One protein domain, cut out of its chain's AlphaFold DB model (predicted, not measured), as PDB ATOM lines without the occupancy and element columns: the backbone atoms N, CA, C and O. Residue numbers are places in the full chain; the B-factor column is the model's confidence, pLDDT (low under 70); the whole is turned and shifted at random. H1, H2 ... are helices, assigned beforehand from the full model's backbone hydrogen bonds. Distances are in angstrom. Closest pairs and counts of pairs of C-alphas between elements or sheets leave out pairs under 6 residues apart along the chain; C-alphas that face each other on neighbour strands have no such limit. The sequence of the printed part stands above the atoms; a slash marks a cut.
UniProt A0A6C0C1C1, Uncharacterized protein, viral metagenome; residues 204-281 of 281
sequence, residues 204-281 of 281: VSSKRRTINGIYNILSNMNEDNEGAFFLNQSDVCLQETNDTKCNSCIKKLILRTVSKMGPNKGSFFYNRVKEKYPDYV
ATOM      1  N   VAL A 204     138.225 127.579 151.935       82.94
ATOM      2  CA  VAL A 204     137.889 126.851 153.171       82.94
ATOM      3  C   VAL A 204     137.530 125.394 152.838       82.94
ATOM      4  O   VAL A 204     137.880 124.475 153.581       82.94
ATOM      5  N   SER A 205     136.942 125.144 151.657       85.50
ATOM      6  CA  SER A 205     136.587 123.790 151.183       85.50
ATOM      7  C   SER A 205     137.797 122.899 150.932       85.50
ATOM      8  O   SER A 205     137.743 121.687 151.166       85.50
ATOM      9  N   SER A 206     138.902 123.488 150.475       92.31
ATOM     10  CA  SER A 206     140.154 122.770 150.256       92.31
ATOM     11  C   SER A 206     140.799 122.395 151.592       92.31
ATOM     12  O   SER A 206     141.132 121.234 151.830       92.31
ATOM     13  N   LYS A 207     140.858 123.343 152.534       94.44
ATOM     14  CA  LYS A 207     141.447 123.118 153.863       94.44
ATOM     15  C   LYS A 207     140.679 122.093 154.687       94.44
ATOM     16  O   LYS A 207     141.294 121.223 155.306       94.44
ATOM     17  N   ARG A 208     139.344 122.129 154.648       95.38
ATOM     18  CA  ARG A 208     138.510 121.129 155.326       95.38
ATOM     19  C   ARG A 208     138.739 119.718 154.766       95.38
ATOM     20  O   ARG A 208     138.776 118.763 155.537       95.38
ATOM     21  N   ARG A 209     138.988 119.569 153.457       95.12
ATOM     22  CA  ARG A 209     139.386 118.274 152.868       95.12
ATOM     23  C   ARG A 209     140.725 117.775 153.416       95.12
ATOM     24  O   ARG A 209     140.832 116.591 153.728       95.12
ATOM     25  N   THR A 210     141.713 118.654 153.580       95.75
ATOM     26  CA  THR A 210     143.003 118.302 154.200       95.75
ATOM     27  C   THR A 210     142.823 117.869 155.653       95.75
ATOM     28  O   THR A 210     143.308 116.807 156.035       95.75
ATOM     29  N   ILE A 211     142.065 118.630 156.443       97.31
ATOM     30  CA  ILE A 211     141.755 118.312 157.846       97.31
ATOM     31  C   ILE A 211     141.086 116.940 157.971       97.31
ATOM     32  O   ILE A 211     141.550 116.100 158.740       97.31
ATOM     33  N   ASN A 212     140.054 116.674 157.165       96.94
ATOM     34  CA  ASN A 212     139.375 115.377 157.144       96.94
ATOM     35  C   ASN A 212     140.324 114.252 156.710       96.94
ATOM     36  O   ASN A 212     140.267 113.134 157.218       96.94
ATOM     37  N   GLY A 213     141.243 114.553 155.795       97.38
ATOM     38  CA  GLY A 213     142.303 113.648 155.390       97.38
ATOM     39  C   GLY A 213     143.252 113.269 156.527       97.38
ATOM     40  O   GLY A 213     143.588 112.093 156.663       97.38
ATOM     41  N   ILE A 214     143.648 114.237 157.358       97.81
ATOM     42  CA  ILE A 214     144.482 114.016 158.547       97.81
ATOM     43  C   ILE A 214     143.706 113.234 159.615       97.81
ATOM     44  O   ILE A 214     144.240 112.279 160.178       97.81
ATOM     45  N   TYR A 215     142.434 113.570 159.843       97.81
ATOM     46  CA  TYR A 215     141.552 112.815 160.736       97.81
ATOM     47  C   TYR A 215     141.444 111.339 160.331       97.81
ATOM     48  O   TYR A 215     141.596 110.455 161.169       97.81
ATOM     49  N   ASN A 216     141.276 111.053 159.038       97.38
ATOM     50  CA  ASN A 216     141.221 109.677 158.545       97.38
ATOM     51  C   ASN A 216     142.529 108.910 158.800       97.38
ATOM     52  O   ASN A 216     142.496 107.697 158.991       97.38
ATOM     53  N   ILE A 217     143.688 109.583 158.826       97.81
ATOM     54  CA  ILE A 217     144.951 108.942 159.224       97.81
ATOM     55  C   ILE A 217     144.897 108.551 160.707       97.81
ATOM     56  O   ILE A 217     145.266 107.426 161.028       97.81
ATOM     57  N   LEU A 218     144.406 109.435 161.587       97.56
ATOM     58  CA  LEU A 218     144.255 109.150 163.022       97.56
ATOM     59  C   LEU A 218     143.277 107.997 163.277       97.56
ATOM     60  O   LEU A 218     143.602 107.068 164.012       97.56
ATOM     61  N   SER A 219     142.122 108.002 162.609       96.25
ATOM     62  CA  SER A 219     141.134 106.926 162.750       96.25
ATOM     63  C   SER A 219     141.671 105.583 162.231       96.25
ATOM     64  O   SER A 219     141.547 104.563 162.901       96.25
ATOM     65  N   ASN A 220     142.421 105.575 161.119       96.88
ATOM     66  CA  ASN A 220     143.105 104.365 160.631       96.88
ATOM     67  C   ASN A 220     144.185 103.832 161.590       96.88
ATOM     68  O   ASN A 220     144.608 102.685 161.458       96.88
ATOM     69  N   MET A 221     144.663 104.653 162.526       96.50
ATOM     70  CA  MET A 221     145.586 104.242 163.586       96.50
ATOM     71  C   MET A 221     144.866 103.774 164.859       96.50
ATOM     72  O   MET A 221     145.541 103.441 165.833       96.50
ATOM     73  N   ASN A 222     143.529 103.712 164.844       97.44
ATOM     74  CA  ASN A 222     142.683 103.383 165.990       97.44
ATOM     75  C   ASN A 222     142.852 104.382 167.157       97.44
ATOM     76  O   ASN A 222     142.816 104.004 168.329       97.44
ATOM     77  N   GLU A 223     143.061 105.660 166.817       96.94
ATOM     78  CA  GLU A 223     143.202 106.800 167.737       96.94
ATOM     79  C   GLU A 223     141.995 107.749 167.580       96.94
ATOM     80  O   GLU A 223     142.133 108.931 167.258       96.94
ATOM     81  N   ASP A 224     140.777 107.217 167.729       94.06
ATOM     82  CA  ASP A 224     139.541 107.966 167.452       94.06
ATOM     83  C   ASP A 224     139.327 109.142 168.422       94.06
ATOM     84  O   ASP A 224     138.792 110.182 168.033       94.06
ATOM     85  N   ASN A 225     139.790 109.024 169.673       95.62
ATOM     86  CA  ASN A 225     139.688 110.096 170.670       95.62
ATOM     87  C   ASN A 225     140.572 111.293 170.286       95.62
ATOM     88  O   ASN A 225     140.149 112.451 170.341       95.62
ATOM     89  N   GLU A 226     141.800 111.012 169.863       96.88
ATOM     90  CA  GLU A 226     142.776 111.980 169.376       96.88
ATOM     91  C   GLU A 226     142.318 112.576 168.042       96.88
ATOM     92  O   GLU A 226     142.470 113.780 167.826       96.88
ATOM     93  N   GLY A 227     141.700 111.760 167.181       96.81
ATOM     94  CA  GLY A 227     141.043 112.185 165.948       96.81
ATOM     95  C   GLY A 227     139.928 113.197 166.201       96.81
ATOM     96  O   GLY A 227     139.935 114.282 165.619       96.81
ATOM     97  N   ALA A 228     139.003 112.889 167.110       95.69
ATOM     98  CA  ALA A 228     137.914 113.793 167.471       95.69
ATOM     99  C   ALA A 228     138.437 115.098 168.097       95.69
ATOM    100  O   ALA A 228     137.979 116.189 167.752       95.69
ATOM    101  N   PHE A 229     139.448 115.008 168.971       96.62
ATOM    102  CA  PHE A 229     140.123 116.189 169.516       96.62
ATOM    103  C   PHE A 229     140.759 117.042 168.410       96.62
ATOM    104  O   PHE A 229     140.636 118.267 168.436       96.62
ATOM    105  N   PHE A 230     141.420 116.410 167.435       97.56
ATOM    106  CA  PHE A 230     142.024 117.098 166.299       97.56
ATOM    107  C   PHE A 230     140.972 117.833 165.462       97.56
ATOM    108  O   PHE A 230     141.158 119.017 165.192       97.56
ATOM    109  N   LEU A 231     139.852 117.186 165.116       96.69
ATOM    110  CA  LEU A 231     138.770 117.821 164.356       96.69
ATOM    111  C   LEU A 231     138.226 119.063 165.069       96.69
ATOM    112  O   LEU A 231     138.248 120.150 164.494       96.69
ATOM    113  N   ASN A 232     137.862 118.938 166.347       95.25
ATOM    114  CA  ASN A 232     137.308 120.056 167.115       95.25
ATOM    115  C   ASN A 232     138.266 121.256 167.192       95.25
ATOM    116  O   ASN A 232     137.844 122.407 167.135       95.25
ATOM    117  N   GLN A 233     139.572 121.008 167.325       97.12
ATOM    118  CA  GLN A 233     140.571 122.081 167.346       97.12
ATOM    119  C   GLN A 233     140.867 122.641 165.950       97.12
ATOM    120  O   GLN A 233     141.240 123.805 165.815       97.12
ATOM    121  N   SER A 234     140.712 121.830 164.908       96.56
ATOM    122  CA  SER A 234     140.947 122.259 163.535       96.56
ATOM    123  C   SER A 234     139.879 123.235 163.036       96.56
ATOM    124  O   SER A 234     140.224 124.152 162.293       96.56
ATOM    125  N   ASP A 235     138.632 123.127 163.512       94.94
ATOM    126  CA  ASP A 235     137.583 124.112 163.217       94.94
ATOM    127  C   ASP A 235     137.936 125.501 163.775       94.94
ATOM    128  O   ASP A 235     137.693 126.503 163.108       94.94
ATOM    129  N   VAL A 236     138.613 125.575 164.930       96.00
ATOM    130  CA  VAL A 236     139.147 126.845 165.462       96.00
ATOM    131  C   VAL A 236     140.198 127.429 164.515       96.00
ATOM    132  O   VAL A 236     140.184 128.623 164.233       96.00
ATOM    133  N   CYS A 237     141.084 126.597 163.959       96.44
ATOM    134  CA  CYS A 237     142.067 127.058 162.975       96.44
ATOM    135  C   CYS A 237     141.429 127.508 161.649       96.44
ATOM    136  O   CYS A 237     142.000 128.357 160.964       96.44
ATOM    137  N   LEU A 238     140.275 126.949 161.264       95.56
ATOM    138  CA  LEU A 238     139.553 127.331 160.045       95.56
ATOM    139  C   LEU A 238     138.881 128.706 160.143       95.56
ATOM    140  O   LEU A 238     138.579 129.288 159.105       95.56
ATOM    141  N   GLN A 239     138.687 129.241 161.352       93.25
ATOM    142  CA  GLN A 239     138.141 130.588 161.563       93.25
ATOM    143  C   GLN A 239     139.161 131.706 161.273       93.25
ATOM    144  O   GLN A 239     138.795 132.878 161.208       93.25
ATOM    145  N   GLU A 240     140.441 131.374 161.072       93.19
ATOM    146  CA  GLU A 240     141.479 132.350 160.728       93.19
ATOM    147  C   GLU A 240     141.292 132.898 159.304       93.19
ATOM    148  O   GLU A 240     141.328 132.157 158.323       93.19
ATOM    149  N   THR A 241     141.186 134.225 159.178       88.06
ATOM    150  CA  THR A 241     140.995 134.912 157.885       88.06
ATOM    151  C   THR A 241     142.235 134.894 156.993       88.06
ATOM    152  O   THR A 241     142.132 135.060 155.780       88.06
ATOM    153  N   ASN A 242     143.419 134.710 157.579       94.31
ATOM    154  CA  ASN A 242     144.679 134.696 156.850       94.31
ATOM    155  C   ASN A 242     145.149 133.256 156.623       94.31
ATOM    156  O   ASN A 242     145.398 132.513 157.575       94.31
ATOM    157  N   ASP A 243     145.361 132.895 155.356       92.50
ATOM    158  CA  ASP A 243     145.772 131.548 154.971       92.50
ATOM    159  C   ASP A 243     147.067 131.089 155.646       92.50
ATOM    160  O   ASP A 243     147.146 129.951 156.113       92.50
ATOM    161  N   THR A 244     148.045 131.985 155.798       94.81
ATOM    162  CA  THR A 244     149.312 131.669 156.476       94.81
ATOM    163  C   THR A 244     149.127 131.419 157.972       94.81
ATOM    164  O   THR A 244     149.753 130.511 158.524       94.81
ATOM    165  N   LYS A 245     148.230 132.165 158.634       95.88
ATOM    166  CA  LYS A 245     147.900 131.953 160.052       95.88
ATOM    167  C   LYS A 245     147.155 130.640 160.254       95.88
ATOM    168  O   LYS A 245     147.517 129.878 161.146       95.88
ATOM    169  N   CYS A 246     146.191 130.344 159.384       95.75
ATOM    170  CA  CYS A 246     145.456 129.084 159.375       95.75
ATOM    171  C   CYS A 246     146.409 127.882 159.215       95.75
ATOM    172  O   CYS A 246     146.402 126.972 160.043       95.75
ATOM    173  N   ASN A 247     147.313 127.918 158.228       96.19
ATOM    174  CA  ASN A 247     148.288 126.842 158.009       96.19
ATOM    175  C   ASN A 247     149.251 126.701 159.199       96.19
ATOM    176  O   ASN A 247     149.522 125.588 159.650       96.19
ATOM    177  N   SER A 248     149.713 127.819 159.771       97.44
ATOM    178  CA  SER A 248     150.532 127.814 160.991       97.44
ATOM    179  C   SER A 248     149.786 127.216 162.193       97.44
ATOM    180  O   SER A 248     150.375 126.467 162.977       97.44
ATOM    181  N   CYS A 249     148.489 127.506 162.331       98.00
ATOM    182  CA  CYS A 249     147.622 126.947 163.368       98.00
ATOM    183  C   CYS A 249     147.490 125.427 163.217       98.00
ATOM    184  O   CYS A 249     147.755 124.694 164.172       98.00
ATOM    185  N   ILE A 250     147.193 124.945 162.006       97.50
ATOM    186  CA  ILE A 250     147.083 123.511 161.704       97.50
ATOM    187  C   ILE A 250     148.421 122.801 161.950       97.50
ATOM    188  O   ILE A 250     148.447 121.760 162.604       97.50
ATOM    189  N   LYS A 251     149.548 123.389 161.533       98.06
ATOM    190  CA  LYS A 251     150.890 122.845 161.794       98.06
ATOM    191  C   LYS A 251     151.167 122.678 163.291       98.06
ATOM    192  O   LYS A 251     151.615 121.621 163.736       98.06
ATOM    193  N   LYS A 252     150.849 123.693 164.104       98.06
ATOM    194  CA  LYS A 252     150.965 123.606 165.572       98.06
ATOM    195  C   LYS A 252     150.048 122.530 166.152       98.06
ATOM    196  O   LYS A 252     150.447 121.841 167.091       98.06
ATOM    197  N   LEU A 253     148.842 122.382 165.609       98.00
ATOM    198  CA  LEU A 253     147.889 121.367 166.042       98.00
ATOM    199  C   LEU A 253     148.402 119.950 165.751       98.00
ATOM    200  O   LEU A 253     148.383 119.119 166.656       98.00
ATOM    201  N   ILE A 254     148.951 119.702 164.557       98.12
ATOM    202  CA  ILE A 254     149.577 118.420 164.191       98.12
ATOM    203  C   ILE A 254     150.694 118.072 165.182       98.12
ATOM    204  O   ILE A 254     150.696 116.976 165.736       98.12
ATOM    205  N   LEU A 255     151.601 119.012 165.476       97.81
ATOM    206  CA  LEU A 255     152.698 118.786 166.426       97.81
ATOM    207  C   LEU A 255     152.200 118.478 167.848       97.81
ATOM    208  O   LEU A 255     152.755 117.612 168.526       97.81
ATOM    209  N   ARG A 256     151.124 119.137 168.302       97.88
ATOM    210  CA  ARG A 256     150.490 118.806 169.590       97.88
ATOM    211  C   ARG A 256     149.917 117.392 169.581       97.88
ATOM    212  O   ARG A 256     150.134 116.660 170.545       97.88
ATOM    213  N   THR A 257     149.237 116.988 168.513       97.44
ATOM    214  CA  THR A 257     148.701 115.625 168.380       97.44
ATOM    215  C   THR A 257     149.823 114.585 168.380       97.44
ATOM    216  O   THR A 257     149.749 113.622 169.138       97.44
ATOM    217  N   VAL A 258     150.919 114.838 167.654       97.75
ATOM    218  CA  VAL A 258     152.130 113.996 167.673       97.75
ATOM    219  C   VAL A 258     152.668 113.829 169.095       97.75
ATOM    220  O   VAL A 258     152.946 112.709 169.515       97.75
ATOM    221  N   SER A 259     152.769 114.921 169.861       97.31
ATOM    222  CA  SER A 259     153.264 114.858 171.243       97.31
ATOM    223  C   SER A 259     152.344 114.068 172.183       97.31
ATOM    224  O   SER A 259     152.835 113.364 173.062       97.31
ATOM    225  N   LYS A 260     151.019 114.130 171.975       97.25
ATOM    226  CA  LYS A 260     150.030 113.394 172.780       97.25
ATOM    227  C   LYS A 260     150.053 111.889 172.520       97.25
ATOM    228  O   LYS A 260     149.887 111.119 173.457       97.25
ATOM    229  N   MET A 261     150.291 111.474 171.278       96.19
ATOM    230  CA  MET A 261     150.306 110.059 170.877       96.19
ATOM    231  C   MET A 261     151.556 109.291 171.345       96.19
ATOM    232  O   MET A 261     151.626 108.066 171.216       96.19
ATOM    233  N   GLY A 262     152.564 109.989 171.875       95.69
ATOM    234  CA  GLY A 262     153.832 109.396 172.296       95.69
ATOM    235  C   GLY A 262     154.802 109.120 171.135       95.69
ATOM    236  O   GLY A 262     154.455 109.271 169.964       95.69
ATOM    237  N   PRO A 263     156.048 108.710 171.433       95.38
ATOM    238  CA  PRO A 263     157.154 108.723 170.470       95.38
ATOM    239  C   PRO A 263     156.971 107.757 169.289       95.38
ATOM    240  O   PRO A 263     157.267 108.118 168.152       95.38
ATOM    241  N   ASN A 264     156.441 106.555 169.530       95.94
ATOM    242  CA  ASN A 264     156.299 105.535 168.485       95.94
ATOM    243  C   ASN A 264     155.156 105.876 167.518       95.94
ATOM    244  O   ASN A 264     155.361 105.993 166.310       95.94
ATOM    245  N   LYS A 265     153.947 106.078 168.056       97.31
ATOM    246  CA  LYS A 265     152.757 106.380 167.251       97.31
ATOM    247  C   LYS A 265     152.818 107.788 166.665       97.31
ATOM    248  O   LYS A 265     152.484 107.971 165.501       97.31
ATOM    249  N   GLY A 266     153.291 108.765 167.438       97.12
ATOM    250  CA  GLY A 266     153.432 110.148 166.991       97.12
ATOM    251  C   GLY A 266     154.379 110.287 165.800       97.12
ATOM    252  O   GLY A 266     154.038 110.972 164.840       97.12
ATOM    253  N   SER A 267     155.521 109.587 165.806       97.56
ATOM    254  CA  SER A 267     156.449 109.572 164.664       97.56
ATOM    255  C   SER A 267     155.805 108.968 163.411       97.56
ATOM    256  O   SER A 267     155.878 109.544 162.326       97.56
ATOM    257  N   PHE A 268     155.091 107.846 163.560       97.75
ATOM    258  CA  PHE A 268     154.379 107.219 162.446       97.75
ATOM    259  C   PHE A 268     153.288 108.129 161.861       97.75
ATOM    260  O   PHE A 268     153.215 108.302 160.643       97.75
ATOM    261  N   PHE A 269     152.484 108.758 162.723       98.06
ATOM    262  CA  PHE A 269     151.473 109.735 162.322       98.06
ATOM    263  C   PHE A 269     152.102 110.926 161.590       98.06
ATOM    264  O   PHE A 269     151.671 111.265 160.489       98.06
ATOM    265  N   TYR A 270     153.161 111.516 162.151       98.19
ATOM    266  CA  TYR A 270     153.866 112.648 161.551       98.19
ATOM    267  C   TYR A 270     154.396 112.319 160.151       98.19
ATOM    268  O   TYR A 270     154.195 113.100 159.225       98.19
ATOM    269  N   ASN A 271     155.004 111.143 159.967       98.06
ATOM    270  CA  ASN A 271     155.523 110.720 158.667       98.06
ATOM    271  C   ASN A 271     154.406 110.528 157.631       98.06
ATOM    272  O   ASN A 271     154.537 111.003 156.506       98.06
ATOM    273  N   ARG A 272     153.279 109.916 158.018       97.88
ATOM    274  CA  ARG A 272     152.102 109.764 157.142       97.88
ATOM    275  C   ARG A 272     151.493 111.106 156.739       97.88
ATOM    276  O   ARG A 272     151.078 111.279 155.595       97.88
ATOM    277  N   VAL A 273     151.428 112.056 157.672       97.69
ATOM    278  CA  VAL A 273     150.945 113.411 157.381       97.69
ATOM    279  C   VAL A 273     151.930 114.142 156.470       97.69
ATOM    280  O   VAL A 273     151.493 114.746 155.499       97.69
ATOM    281  N   LYS A 274     153.239 114.029 156.717       97.75
ATOM    282  CA  LYS A 274     154.294 114.636 155.890       97.75
ATOM    283  C   LYS A 274     154.269 114.144 154.447       97.75
ATOM    284  O   LYS A 274     154.428 114.943 153.534       97.75
ATOM    285  N   GLU A 275     154.064 112.845 154.252       97.75
ATOM    286  CA  GLU A 275     153.989 112.225 152.927       97.75
ATOM    287  C   GLU A 275     152.781 112.730 152.126       97.75
ATOM    288  O   GLU A 275     152.894 113.011 150.936       97.75
ATOM    289  N   LYS A 276     151.621 112.874 152.779       97.56
ATOM    290  CA  LYS A 276     150.359 113.198 152.102       97.56
ATOM    291  C   LYS A 276     150.044 114.699 152.044       97.56
ATOM    292  O   LYS A 276     149.309 115.128 151.157       97.56
ATOM    293  N   TYR A 277     150.562 115.477 152.991       96.94
ATOM    294  CA  TYR A 277     150.239 116.891 153.215       96.94
ATOM    295  C   TYR A 277     151.497 117.699 153.596       96.94
ATOM    296  O   TYR A 277     151.579 118.215 154.717       96.94
ATOM    297  N   PRO A 278     152.487 117.827 152.692       96.19
ATOM    298  CA  PRO A 278     153.789 118.420 153.009       96.19
ATOM    299  C   PRO A 278     153.705 119.884 153.468       96.19
ATOM    300  O   PRO A 278     154.492 120.298 154.313       96.19
ATOM    301  N   ASP A 279     152.713 120.644 152.995       93.25
ATOM    302  CA  ASP A 279     152.544 122.070 153.323       93.25
ATOM    303  C   ASP A 279     152.215 122.341 154.803       93.25
ATOM    304  O   ASP A 279     152.331 123.474 155.278       93.25
ATOM    305  N   TYR A 280     151.783 121.314 155.541       92.38
ATOM    306  CA  TYR A 280     151.332 121.428 156.933       92.38
ATOM    307  C   TYR A 280     152.347 120.892 157.952       92.38
ATOM    308  O   TYR A 280     152.054 120.854 159.152       92.38
ATOM    309  N   VAL A 281     153.536 120.492 157.492       89.56
ATOM    310  CA  VAL A 281     154.583 119.832 158.287       89.56
ATOM    311  C   VAL A 281     155.851 120.672 158.369       89.56
ATOM    312  O   VAL A 281     156.500 120.654 159.441       89.56
TER     313      VAL A 281
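AT A GLANCE: This is residues 204 to 281 of the 281 residues of an uncharacterized protein of viral metagenome (UniProt A0A6C0C1C1). This is an up-and-down bundle of four helices, each running against the one before it in the chain. H1, H2 and H3 run nearly along one another, and H4 folds back from the end of H3 and slants over to touch H1 as well, closing the ring H1, H2, H3, H4. The printed part has 78 residues with four named helices, in the order H1, H2, H3, H4, and no named strand; the class is all helix. The whole is compact, with a radius of gyration of the C-alphas of 11.5 A, yet elongated in outline, spanning 34 by 21 by 18 A.

HOW THE PARTS SIT: Start with H1, residues 204 to 220, and go on to H2, residues 224 to 238; the two touch and form a helical hairpin. Look at the C-alphas of Tyr 215 and Gly 227, their closest pair at 5.3 A; the helices run opposite ways at a shallow tilt of 14 degrees. H3, residues 243 to 260, touches H2 in a second hairpin, opposite ways at a shallow tilt of 20 degrees, with the C-alphas of Cys 237 and Cys 246 closest at 5.3 A. H4, residues 262 to 276, makes a third hairpin with H3, opposite ways at a shallow tilt of 33 degrees, only just short of steep. Here residues 254 to 260 of H3 alone touch residues 265 to 270 of H4 alone, and the closest C-alphas are those of Val 258 and Gly 266, 4.1 A apart. H4 also touches H1, through residues 269 to 273 and residues 214 to 218 alone, opposite ways at a steep tilt of 43 degrees; the C-alphas of Ile 214 and Val 273 are closest at 6.6 A. H1 and H3 are near each other, while H2 and H4 are apart. In H1, H3 and H4 every O i to N i+4 pair is within hydrogen-bond range; in H2 10 of 11 are.

IN THESE COORDINATES: Find C-alpha 204 at (137.889, 126.851, 153.171); from there H1 runs 24.3 A to Asn 220. H2 runs 20.7 A from Asp 224 to Leu 238. Find C-alpha 243 at (145.772, 131.548, 154.971), where H3, the longest helix with 18 residues, sets out on its 25.8 A to Lys 260. H4 begins at Gly 262 and ends 20.8 A away at C-alpha 276, (150.359, 113.198, 152.102).

THE WHOLE: The two C-alphas farthest apart are those of Thr 241 and Asn 264, at 34.8 A. The printed part has no cut, and the links H1 to H2, H2 to H3 and H3 to H4 are tight. It ends at Val 281, the chain's last residue, 18.8 A from Val 204 between C-alphas. The mean pLDDT of the printed part is 96.0, and no printed residue is under 70.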